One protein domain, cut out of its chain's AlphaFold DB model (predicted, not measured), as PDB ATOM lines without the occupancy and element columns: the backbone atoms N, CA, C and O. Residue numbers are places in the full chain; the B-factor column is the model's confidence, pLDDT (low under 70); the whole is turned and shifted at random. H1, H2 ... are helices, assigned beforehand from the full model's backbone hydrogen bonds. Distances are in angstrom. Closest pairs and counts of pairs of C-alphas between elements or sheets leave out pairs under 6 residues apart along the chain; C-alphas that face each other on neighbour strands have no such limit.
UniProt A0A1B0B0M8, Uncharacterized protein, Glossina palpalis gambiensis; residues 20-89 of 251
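Overview. This is residues 20 to 89 of the 251 residues of an uncharacterized protein of Glossina palpalis gambiensis (UniProt A0A1B0B0M8). Three helices lie lengthwise in a rod-shaped up-and-down bundle, with the longest, H1, and H3 running the same way and H2 running back between them in chain order. The bundle is staggered: H2 is shifted toward one end of the rod and meets its partners with its later part, residues 57 to 62, while the link of residues 64 to 73 leads back toward the other end, where H3 begins. The printed part has 70 residues with three named helices, in the order H1, H2, H3, and no named strand; the class is all helix. The whole is compact, with a radius of gyration of the C-alphas of 12.8 A, and spans 42 by 19 by 15 A.

Along the chain. Find C-alpha 23 at (-36.583, 11.910, 10.329); there H1 begins, and its residues 23 to 39 run 24.1 A from first to last C-alpha, to C-alpha 39 at (-56.151, 5.070, -1.967). H2 holds residues 49 to 63 and measures 21.3 A. H3 holds residues 74 to 89 and measures 22.3 A; look for its last C-alpha, that of Asp 89, at (-47.727, 16.739, -12.368).

Arrangement. Start from H1, which belongs with H2 and H3 to a bundle that is up and down, each helix running against the one before it. Look at Ile 33 and Leu 61 for the closest C-alphas of H1 and H2, 6.4 A apart. These two helices touch, H1 with residues 33 to 37 alone and H2 with residues 58 to 62 alone. They form a helical hairpin, opposite ways at a shallow tilt of 33 degrees, only just short of steep. H1 also touches H3, which takes part with residues 77 to 84 alone; the closest C-alphas are those of Ile 26 and Val 77, 6.3 A apart. H1 and H3 run the same way at a tilt of 37 degrees, only just steep. H2 and H3 form a second helical hairpin, opposite ways at a shallow tilt of 19 degrees. They touch through residues 57 to 61 of H2 and 80 to 87 of H3 alone, and their closest C-alphas, those of Leu 61 and Ala 83, are 5.8 A apart. Along the backbones of H1, H2 and H3, every O i to N i+4 pair is within hydrogen-bond range.

Size, cuts and confidence. Go to Pro 20 and Ser 47 for the two C-alphas farthest apart, at 42.4 A. The printed part has no cut. Both links are short, with 9 residues from H1 to H2 and 10 from H2 to H3. The mean pLDDT of the printed part is 77.9, and this model's confidence is under 70 at residues 20 to 26, 42 to 44 and 66 to 72.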
ATOM      1  N   PRO A  20     -27.647  12.836   8.478       52.53
ATOM      2  CA  PRO A  20     -28.775  12.079   7.971       52.53
ATOM      3  C   PRO A  20     -30.006  12.992   7.902       52.53
ATOM      4  O   PRO A  20     -30.215  13.788   8.827       52.53
ATOM      5  N   PRO A  21     -30.811  12.897   6.829       55.34
ATOM      6  CA  PRO A  21     -31.976  13.745   6.662       55.34
ATOM      7  C   PRO A  21     -32.872  13.671   7.894       55.34
ATOM      8  O   PRO A  21     -33.054  12.600   8.481       55.34
ATOM      9  N   ASP A  22     -33.436  14.818   8.274       63.41
ATOM     10  CA  ASP A  22     -34.353  14.906   9.405       63.41
ATOM     11  C   ASP A  22     -35.453  13.846   9.244       63.41
ATOM     12  O   ASP A  22     -36.163  13.795   8.234       63.41
ATOM     13  N   VAL A  23     -35.587  12.987  10.255       65.62
ATOM     14  CA  VAL A  23     -36.583  11.910  10.329       65.62
ATOM     15  C   VAL A  23     -37.991  12.445  10.035       65.62
ATOM     16  O   VAL A  23     -38.812  11.742   9.443       65.62
ATOM     17  N   ALA A  24     -38.269  13.712  10.366       65.44
ATOM     18  CA  ALA A  24     -39.524  14.380  10.036       65.44
ATOM     19  C   ALA A  24     -39.776  14.510   8.518       65.44
ATOM     20  O   ALA A  24     -40.915  14.363   8.071       65.44
ATOM     21  N   VAL A  25     -38.734  14.748   7.717       69.19
ATOM     22  CA  VAL A  25     -38.820  14.899   6.255       69.19
ATOM     23  C   VAL A  25     -39.082  13.552   5.587       69.19
ATOM     24  O   VAL A  25     -39.983  13.440   4.753       69.19
ATOM     25  N   ILE A  26     -38.356  12.508   5.999       68.62
ATOM     26  CA  ILE A  26     -38.574  11.136   5.511       68.62
ATOM     27  C   ILE A  26     -39.995  10.680   5.853       68.62
ATOM     28  O   ILE A  26     -40.708  10.154   4.993       68.62
ATOM     29  N   LYS A  27     -40.432  10.930   7.094       71.12
ATOM     30  CA  LYS A  27     -41.782  10.603   7.558       71.12
ATOM     31  C   LYS A  27     -42.853  11.312   6.730       71.12
ATOM     32  O   LYS A  27     -43.788  10.653   6.284       71.12
ATOM     33  N   TYR A  28     -42.689  12.607   6.453       77.44
ATOM     34  CA  TYR A  28     -43.624  13.375   5.628       77.44
ATOM     35  C   TYR A  28     -43.825  12.758   4.235       77.44
ATOM     36  O   TYR A  28     -44.961  12.528   3.813       77.44
ATOM     37  N   PHE A  29     -42.736  12.467   3.517       77.12
ATOM     38  CA  PHE A  29     -42.833  11.897   2.172       77.12
ATOM     39  C   PHE A  29     -43.354  10.458   2.192       77.12
ATOM     40  O   PHE A  29     -44.227  10.118   1.390       77.12
ATOM     41  N   SER A  30     -42.896   9.644   3.145       80.69
ATOM     42  CA  SER A  30     -43.336   8.254   3.299       80.69
ATOM     43  C   SER A  30     -44.835   8.161   3.596       80.69
ATOM     44  O   SER A  30     -45.547   7.398   2.945       80.69
ATOM     45  N   GLU A  31     -45.359   8.971   4.524       83.50
ATOM     46  CA  GLU A  31     -46.797   9.026   4.824       83.50
ATOM     47  C   GLU A  31     -47.619   9.430   3.594       83.50
ATOM     48  O   GLU A  31     -48.667   8.839   3.316       83.50
ATOM     49  N   ARG A  32     -47.128  10.401   2.816       83.56
ATOM     50  CA  ARG A  32     -47.792  10.874   1.596       83.56
ATOM     51  C   ARG A  32     -47.848   9.790   0.517       83.56
ATOM     52  O   ARG A  32     -48.911   9.571  -0.061       83.56
ATOM     53  N   ILE A  33     -46.726   9.111   0.266       84.56
ATOM     54  CA  ILE A  33     -46.624   8.014  -0.706       84.56
ATOM     55  C   ILE A  33     -47.545   6.864  -0.297       84.56
ATOM     56  O   ILE A  33     -48.363   6.414  -1.098       84.56
ATOM     57  N   ASN A  34     -47.474   6.439   0.965       86.69
ATOM     58  CA  ASN A  34     -48.282   5.332   1.473       86.69
ATOM     59  C   ASN A  34     -49.781   5.637   1.407       86.69
ATOM     60  O   ASN A  34     -50.563   4.764   1.041       86.69
ATOM     61  N   LYS A  35     -50.185   6.884   1.680       86.81
ATOM     62  CA  LYS A  35     -51.573   7.315   1.496       86.81
ATOM     63  C   LYS A  35     -52.026   7.180   0.039       86.81
ATOM     64  O   LYS A  35     -53.088   6.618  -0.207       86.81
ATOM     65  N   ILE A  36     -51.219   7.639  -0.922       83.06
ATOM     66  CA  ILE A  36     -51.541   7.526  -2.355       83.06
ATOM     67  C   ILE A  36     -51.688   6.057  -2.768       83.06
ATOM     68  O   ILE A  36     -52.662   5.713  -3.437       83.06
ATOM     69  N   LEU A  37     -50.752   5.198  -2.355       86.25
ATOM     70  CA  LEU A  37     -50.773   3.766  -2.666       86.25
ATOM     71  C   LEU A  37     -51.968   3.046  -2.023       86.25
ATOM     72  O   LEU A  37     -52.536   2.146  -2.636       86.25
ATOM     73  N   ALA A  38     -52.375   3.449  -0.815       86.31
ATOM     74  CA  ALA A  38     -53.544   2.894  -0.134       86.31
ATOM     75  C   ALA A  38     -54.865   3.306  -0.805       86.31
ATOM     76  O   ALA A  38     -55.769   2.487  -0.942       86.31
ATOM     77  N   GLU A  39     -54.976   4.562  -1.244       85.56
ATOM     78  CA  GLU A  39     -56.151   5.070  -1.967       85.56
ATOM     79  C   GLU A  39     -56.243   4.527  -3.402       85.56
ATOM     80  O   GLU A  39     -57.326   4.490  -3.983       85.56
ATOM     81  N   ASN A  40     -55.114   4.119  -3.987       80.75
ATOM     82  CA  ASN A  40     -55.009   3.690  -5.380       80.75
ATOM     83  C   ASN A  40     -54.222   2.372  -5.454       80.75
ATOM     84  O   ASN A  40     -53.062   2.380  -5.877       80.75
ATOM     85  N   PRO A  41     -54.811   1.237  -5.033       72.75
ATOM     86  CA  PRO A  41     -54.149  -0.050  -5.173       72.75
ATOM     87  C   PRO A  41     -53.876  -0.315  -6.653       72.75
ATOM     88  O   PRO A  41     -54.735  -0.088  -7.508       72.75
ATOM     89  N   GLU A  42     -52.666  -0.782  -6.952       66.00
ATOM     90  CA  GLU A  42     -52.261  -1.092  -8.319       66.00
ATOM     91  C   GLU A  42     -53.257  -2.081  -8.939       66.00
ATOM     92  O   GLU A  42     -53.471  -3.183  -8.422       66.00
ATOM     93  N   LYS A  43     -53.889  -1.687 -10.048       64.12
ATOM     94  CA  LYS A  43     -54.764  -2.598 -10.780       64.12
ATOM     95  C   LYS A  43     -53.879  -3.574 -11.546       64.12
ATOM     96  O   LYS A  43     -53.166  -3.160 -12.452       64.12
ATOM     97  N   ILE A  44     -53.936  -4.862 -11.206       54.69
ATOM     98  CA  ILE A  44     -53.157  -5.910 -11.894       54.69
ATOM     99  C   ILE A  44     -53.552  -6.008 -13.381       54.69
ATOM    100  O   ILE A  44     -52.726  -6.365 -14.217       54.69
ATOM    101  N   THR A  45     -54.787  -5.632 -13.727       70.31
ATOM    102  CA  THR A  45     -55.272  -5.622 -15.110       70.31
ATOM    103  C   THR A  45     -55.287  -4.198 -15.658       70.31
ATOM    104  O   THR A  45     -56.145  -3.396 -15.292       70.31
ATOM    105  N   GLU A  46     -54.339  -3.890 -16.541       79.31
ATOM    106  CA  GLU A  46     -54.327  -2.666 -17.348       79.31
ATOM    107  C   GLU A  46     -55.250  -2.877 -18.559       79.31
ATOM    108  O   GLU A  46     -54.910  -3.623 -19.474       79.31
ATOM    109  N   SER A  47     -56.439  -2.266 -18.560       79.75
ATOM    110  CA  SER A  47     -57.427  -2.450 -19.640       79.75
ATOM    111  C   SER A  47     -57.351  -1.382 -20.736       79.75
ATOM    112  O   SER A  47     -57.951  -1.534 -21.799       79.75
ATOM    113  N   ASN A  48     -56.633  -0.283 -20.482       80.75
ATOM    114  CA  ASN A  48     -56.508   0.851 -21.393       80.75
ATOM    115  C   ASN A  48     -55.220   1.665 -21.149       80.75
ATOM    116  O   ASN A  48     -54.466   1.418 -20.204       80.75
ATOM    117  N   GLY A  49     -54.959   2.642 -22.026       80.19
ATOM    118  CA  GLY A  49     -53.734   3.446 -22.007       80.19
ATOM    119  C   GLY A  49     -53.602   4.346 -20.778       80.19
ATOM    120  O   GLY A  49     -52.506   4.452 -20.228       80.19
ATOM    121  N   TYR A  50     -54.709   4.938 -20.320       84.38
ATOM    122  CA  TYR A  50     -54.737   5.745 -19.099       84.38
ATOM    123  C   TYR A  50     -54.356   4.922 -17.859       84.38
ATOM    124  O   TYR A  50     -53.504   5.339 -17.073       84.38
ATOM    125  N   GLU A  51     -54.947   3.734 -17.699       85.94
ATOM    126  CA  GLU A  51     -54.632   2.831 -16.586       85.94
ATOM    127  C   GLU A  51     -53.168   2.388 -16.608       85.94
ATOM    128  O   GLU A  51     -52.540   2.320 -15.553       85.94
ATOM    129  N   SER A  52     -52.606   2.152 -17.796       87.56
ATOM    130  CA  SER A  52     -51.192   1.797 -17.945       87.56
ATOM    131  C   SER A  52     -50.255   2.917 -17.471       87.56
ATOM    132  O   SER A  52     -49.363   2.665 -16.660       87.56
ATOM    133  N   GLU A  53     -50.473   4.170 -17.895       89.31
ATOM    134  CA  GLU A  53     -49.672   5.322 -17.435       89.31
ATOM    135  C   GLU A  53     -49.812   5.547 -15.925       89.31
ATOM    136  O   GLU A  53     -48.821   5.746 -15.215       89.31
ATOM    137  N   PHE A  54     -51.041   5.463 -15.416       88.75
ATOM    138  CA  PHE A  54     -51.314   5.651 -13.999       88.75
ATOM    139  C   PHE A  54     -50.643   4.570 -13.137       88.75
ATOM    140  O   PHE A  54     -49.961   4.891 -12.162       88.75
ATOM    141  N   ASN A  55     -50.749   3.297 -13.528       88.88
ATOM    142  CA  ASN A  55     -50.101   2.188 -12.829       88.88
ATOM    143  C   ASN A  55     -48.570   2.284 -12.868       88.88
ATOM    144  O   ASN A  55     -47.916   1.969 -11.874       88.88
ATOM    145  N   GLN A  56     -47.972   2.758 -13.967       90.94
ATOM    146  CA  GLN A  56     -46.524   2.995 -14.024       90.94
ATOM    147  C   GLN A  56     -46.061   4.007 -12.965       90.94
ATOM    148  O   GLN A  56     -45.021   3.802 -12.334       90.94
ATOM    149  N   LEU A  57     -46.838   5.064 -12.719       89.56
ATOM    150  CA  LEU A  57     -46.533   6.040 -11.671       89.56
ATOM    151  C   LEU A  57     -46.712   5.452 -10.266       89.56
ATOM    152  O   LEU A  57     -45.875   5.693  -9.396       89.56
ATOM    153  N   LEU A  58     -47.739   4.623 -10.049       89.81
ATOM    154  CA  LEU A  58     -47.909   3.900  -8.784       89.81
ATOM    155  C   LEU A  58     -46.736   2.945  -8.510       89.81
ATOM    156  O   LEU A  58     -46.232   2.905  -7.387       89.81
ATOM    157  N   ARG A  59     -46.233   2.235  -9.531       90.31
ATOM    158  CA  ARG A  59     -45.029   1.391  -9.418       90.31
ATOM    159  C   ARG A  59     -43.793   2.207  -9.038       90.31
ATOM    160  O   ARG A  59     -43.037   1.777  -8.170       90.31
ATOM    161  N   LYS A  60     -43.603   3.389  -9.639       90.81
ATOM    162  CA  LYS A  60     -42.504   4.305  -9.282       90.81
ATOM    163  C   LYS A  60     -42.600   4.769  -7.829       90.81
ATOM    164  O   LYS A  60     -41.604   4.709  -7.118       90.81
ATOM    165  N   LEU A  61     -43.791   5.175  -7.380       88.50
ATOM    166  CA  LEU A  61     -44.034   5.563  -5.987       88.50
ATOM    167  C   LEU A  61     -43.752   4.411  -5.020       88.50
ATOM    168  O   LEU A  61     -43.087   4.606  -4.010       88.50
ATOM    169  N   LYS A  62     -44.200   3.198  -5.354       88.94
ATOM    170  CA  LYS A  62     -43.951   1.992  -4.558       88.94
ATOM    171  C   LYS A  62     -42.465   1.639  -4.475       88.94
ATOM    172  O   LYS A  62     -42.016   1.208  -3.422       88.94
ATOM    173  N   ALA A  63     -41.703   1.835  -5.552       89.38
ATOM    174  CA  ALA A  63     -40.269   1.544  -5.583       89.38
ATOM    175  C   ALA A  63     -39.439   2.466  -4.675       89.38
ATOM    176  O   ALA A  63     -38.367   2.069  -4.225       89.38
ATOM    177  N   VAL A  64     -39.927   3.680  -4.407       87.06
ATOM    178  CA  VAL A  64     -39.278   4.650  -3.509       87.06
ATOM    179  C   VAL A  64     -39.955   4.734  -2.140       87.06
ATOM    180  O   VAL A  64     -39.552   5.544  -1.309       87.06
ATOM    181  N   ALA A  65     -40.994   3.930  -1.899       80.56
ATOM    182  CA  ALA A  65     -41.688   3.896  -0.625       80.56
ATOM    183  C   ALA A  65     -40.781   3.253   0.431       80.56
ATOM    184  O   ALA A  65     -40.443   2.072   0.350       80.56
ATOM    185  N   THR A  66     -40.409   4.033   1.436       69.81
ATOM    186  CA  THR A  66     -39.671   3.571   2.612       69.81
ATOM    187  C   THR A  66     -40.580   3.567   3.833       69.81
ATOM    188  O   THR A  66     -41.626   4.224   3.860       69.81
ATOM    189  N   THR A  67     -40.187   2.845   4.880       63.66
ATOM    190  CA  THR A  67     -40.792   3.017   6.202       63.66
ATOM    191  C   THR A  67     -40.014   4.076   6.980       63.66
ATOM    192  O   THR A  67     -38.815   4.263   6.770       63.66
ATOM    193  N   ALA A  68     -40.684   4.792   7.886       56.94
ATOM    194  CA  ALA A  68     -40.046   5.841   8.690       56.94
ATOM    195  C   ALA A  68     -38.919   5.303   9.600       56.94
ATOM    196  O   ALA A  68     -38.100   6.078  10.083       56.94
ATOM    197  N   ASP A  69     -38.872   3.982   9.794       58.69
ATOM    198  CA  ASP A  69     -37.907   3.285  10.645       58.69
ATOM    199  C   ASP A  69     -36.654   2.809   9.883       58.69
ATOM    200  O   ASP A  69     -35.703   2.324  10.497       58.69
ATOM    201  N   THR A  70     -36.625   2.930   8.548       61.94
ATOM    202  CA  THR A  70     -35.437   2.594   7.744       61.94
ATOM    203  C   THR A  70     -34.469   3.778   7.648       61.94
ATOM    204  O   THR A  70     -34.898   4.874   7.273       61.94
ATOM    205  N   PRO A  71     -33.158   3.577   7.905       59.16
ATOM    206  CA  PRO A  71     -32.145   4.590   7.625       59.16
ATOM    207  C   PRO A  71     -32.240   4.991   6.153       59.16
ATOM    208  O   PRO A  71     -32.068   4.148   5.275       59.16
ATOM    209  N   SER A  72     -32.555   6.257   5.896       66.44
ATOM    210  CA  SER A  72     -32.713   6.796   4.544       66.44
ATOM    211  C   SER A  72     -31.666   7.874   4.310       66.44
ATOM    212  O   SER A  72     -31.321   8.631   5.217       66.44
ATOM    213  N   THR A  73     -31.146   7.926   3.093       75.75
ATOM    214  CA  THR A  73     -30.161   8.921   2.665       75.75
ATOM    215  C   THR A  73     -30.849  10.153   2.073       75.75
ATOM    216  O   THR A  73     -32.016  10.099   1.677       75.75
ATOM    217  N   ASP A  74     -30.127  11.269   1.943       70.38
ATOM    218  CA  ASP A  74     -30.623  12.454   1.215       70.38
ATOM    219  C   ASP A  74     -31.002  12.127  -0.239       70.38
ATOM    220  O   ASP A  74     -31.903  12.734  -0.833       70.38
ATOM    221  N   GLU A  75     -30.335  11.131  -0.823       79.56
ATOM    222  CA  GLU A  75     -30.645  10.625  -2.155       79.56
ATOM    223  C   GLU A  75     -32.025   9.951  -2.194       79.56
ATOM    224  O   GLU A  75     -32.782  10.155  -3.147       79.56
ATOM    225  N   ASP A  76     -32.392   9.209  -1.148       79.81
ATOM    226  CA  ASP A  76     -33.700   8.559  -1.040       79.81
ATOM    227  C   ASP A  76     -34.817   9.593  -0.888       79.81
ATOM    228  O   ASP A  76     -35.825   9.521  -1.594       79.81
ATOM    229  N   VAL A  77     -34.606  10.623  -0.061       79.62
ATOM    230  CA  VAL A  77     -35.539  11.758   0.066       79.62
ATOM    231  C   VAL A  77     -35.728  12.458  -1.282       79.62
ATOM    232  O   VAL A  77     -36.854  12.746  -1.691       79.62
ATOM    233  N   THR A  78     -34.639  12.667  -2.026       79.00
ATOM    234  CA  THR A  78     -34.690  13.268  -3.364       79.00
ATOM    235  C   THR A  78     -35.480  12.398  -4.350       79.00
ATOM    236  O   THR A  78     -36.259  12.921  -5.151       79.00
ATOM    237  N   LYS A  79     -35.313  11.070  -4.303       85.44
ATOM    238  CA  LYS A  79     -36.071  10.122  -5.139       85.44
ATOM    239  C   LYS A  79     -37.560  10.122  -4.789       85.44
ATOM    240  O   LYS A  79     -38.383  10.178  -5.702       85.44
ATOM    241  N   MET A  80     -37.908  10.137  -3.500       79.81
ATOM    242  CA  MET A  80     -39.296  10.248  -3.033       79.81
ATOM    243  C   MET A  80     -39.950  11.543  -3.511       79.81
ATOM    244  O   MET A  80     -41.047  11.513  -4.072       79.81
ATOM    245  N   GLN A  81     -39.264  12.676  -3.337       80.81
ATOM    246  CA  GLN A  81     -39.756  13.976  -3.780       80.81
ATOM    247  C   GLN A  81     -39.999  13.992  -5.293       80.81
ATOM    248  O   GLN A  81     -41.067  14.417  -5.730       80.81
ATOM    249  N   LYS A  82     -39.041  13.504  -6.093       81.94
ATOM    250  CA  LYS A  82     -39.181  13.443  -7.557       81.94
ATOM    251  C   LYS A  82     -40.346  12.556  -7.986       81.94
ATOM    252  O   LYS A  82     -41.147  12.987  -8.807       81.94
ATOM    253  N   ALA A  83     -40.489  11.365  -7.407       81.62
ATOM    254  CA  ALA A  83     -41.584  10.458  -7.748       81.62
ATOM    255  C   ALA A  83     -42.963  11.039  -7.382       81.62
ATOM    256  O   ALA A  83     -43.915  10.904  -8.150       81.62
ATOM    257  N   LEU A  84     -43.071  11.717  -6.234       79.50
ATOM    258  CA  LEU A  84     -44.291  12.425  -5.842       79.50
ATOM    259  C   LEU A  84     -44.609  13.588  -6.778       79.50
ATOM    260  O   LEU A  84     -45.769  13.755  -7.152       79.50
ATOM    261  N   GLN A  85     -43.597  14.369  -7.163       80.44
ATOM    262  CA  GLN A  85     -43.772  15.460  -8.115       80.44
ATOM    263  C   GLN A  85     -44.265  14.924  -9.463       80.44
ATOM    264  O   GLN A  85     -45.287  15.387  -9.950       80.44
ATOM    265  N   GLU A  86     -43.623  13.882 -10.005       85.12
ATOM    266  CA  GLU A  86     -44.052  13.230 -11.250       85.12
ATOM    267  C   GLU A  86     -45.512  12.747 -11.184       85.12
ATOM    268  O   GLU A  86     -46.264  12.907 -12.146       85.12
ATOM    269  N   PHE A  87     -45.938  12.178 -10.050       83.56
ATOM    270  CA  PHE A  87     -47.320  11.733  -9.863       83.56
ATOM    271  C   PHE A  87     -48.320  12.898  -9.853       83.56
ATOM    272  O   PHE A  87     -49.376  12.809 -10.487       83.56
ATOM    273  N   TYR A  88     -48.014  13.982  -9.134       80.69
ATOM    274  CA  TYR A  88     -48.895  15.148  -9.063       80.69
ATOM    275  C   TYR A  88     -48.950  15.914 -10.387       80.69
ATOM    276  O   TYR A  88     -50.051  16.236 -10.831       80.69
ATOM    277  N   ASP A  89     -47.808  16.104 -11.049       81.44
ATOM    278  CA  ASP A  89     -47.727  16.739 -12.368       81.44
ATOM    279  C   ASP A  89     -48.559  15.967 -13.395       81.44
ATOM    280  O   ASP A  89     -49.309  16.555 -14.177       81.44
TER     281      ASP A  89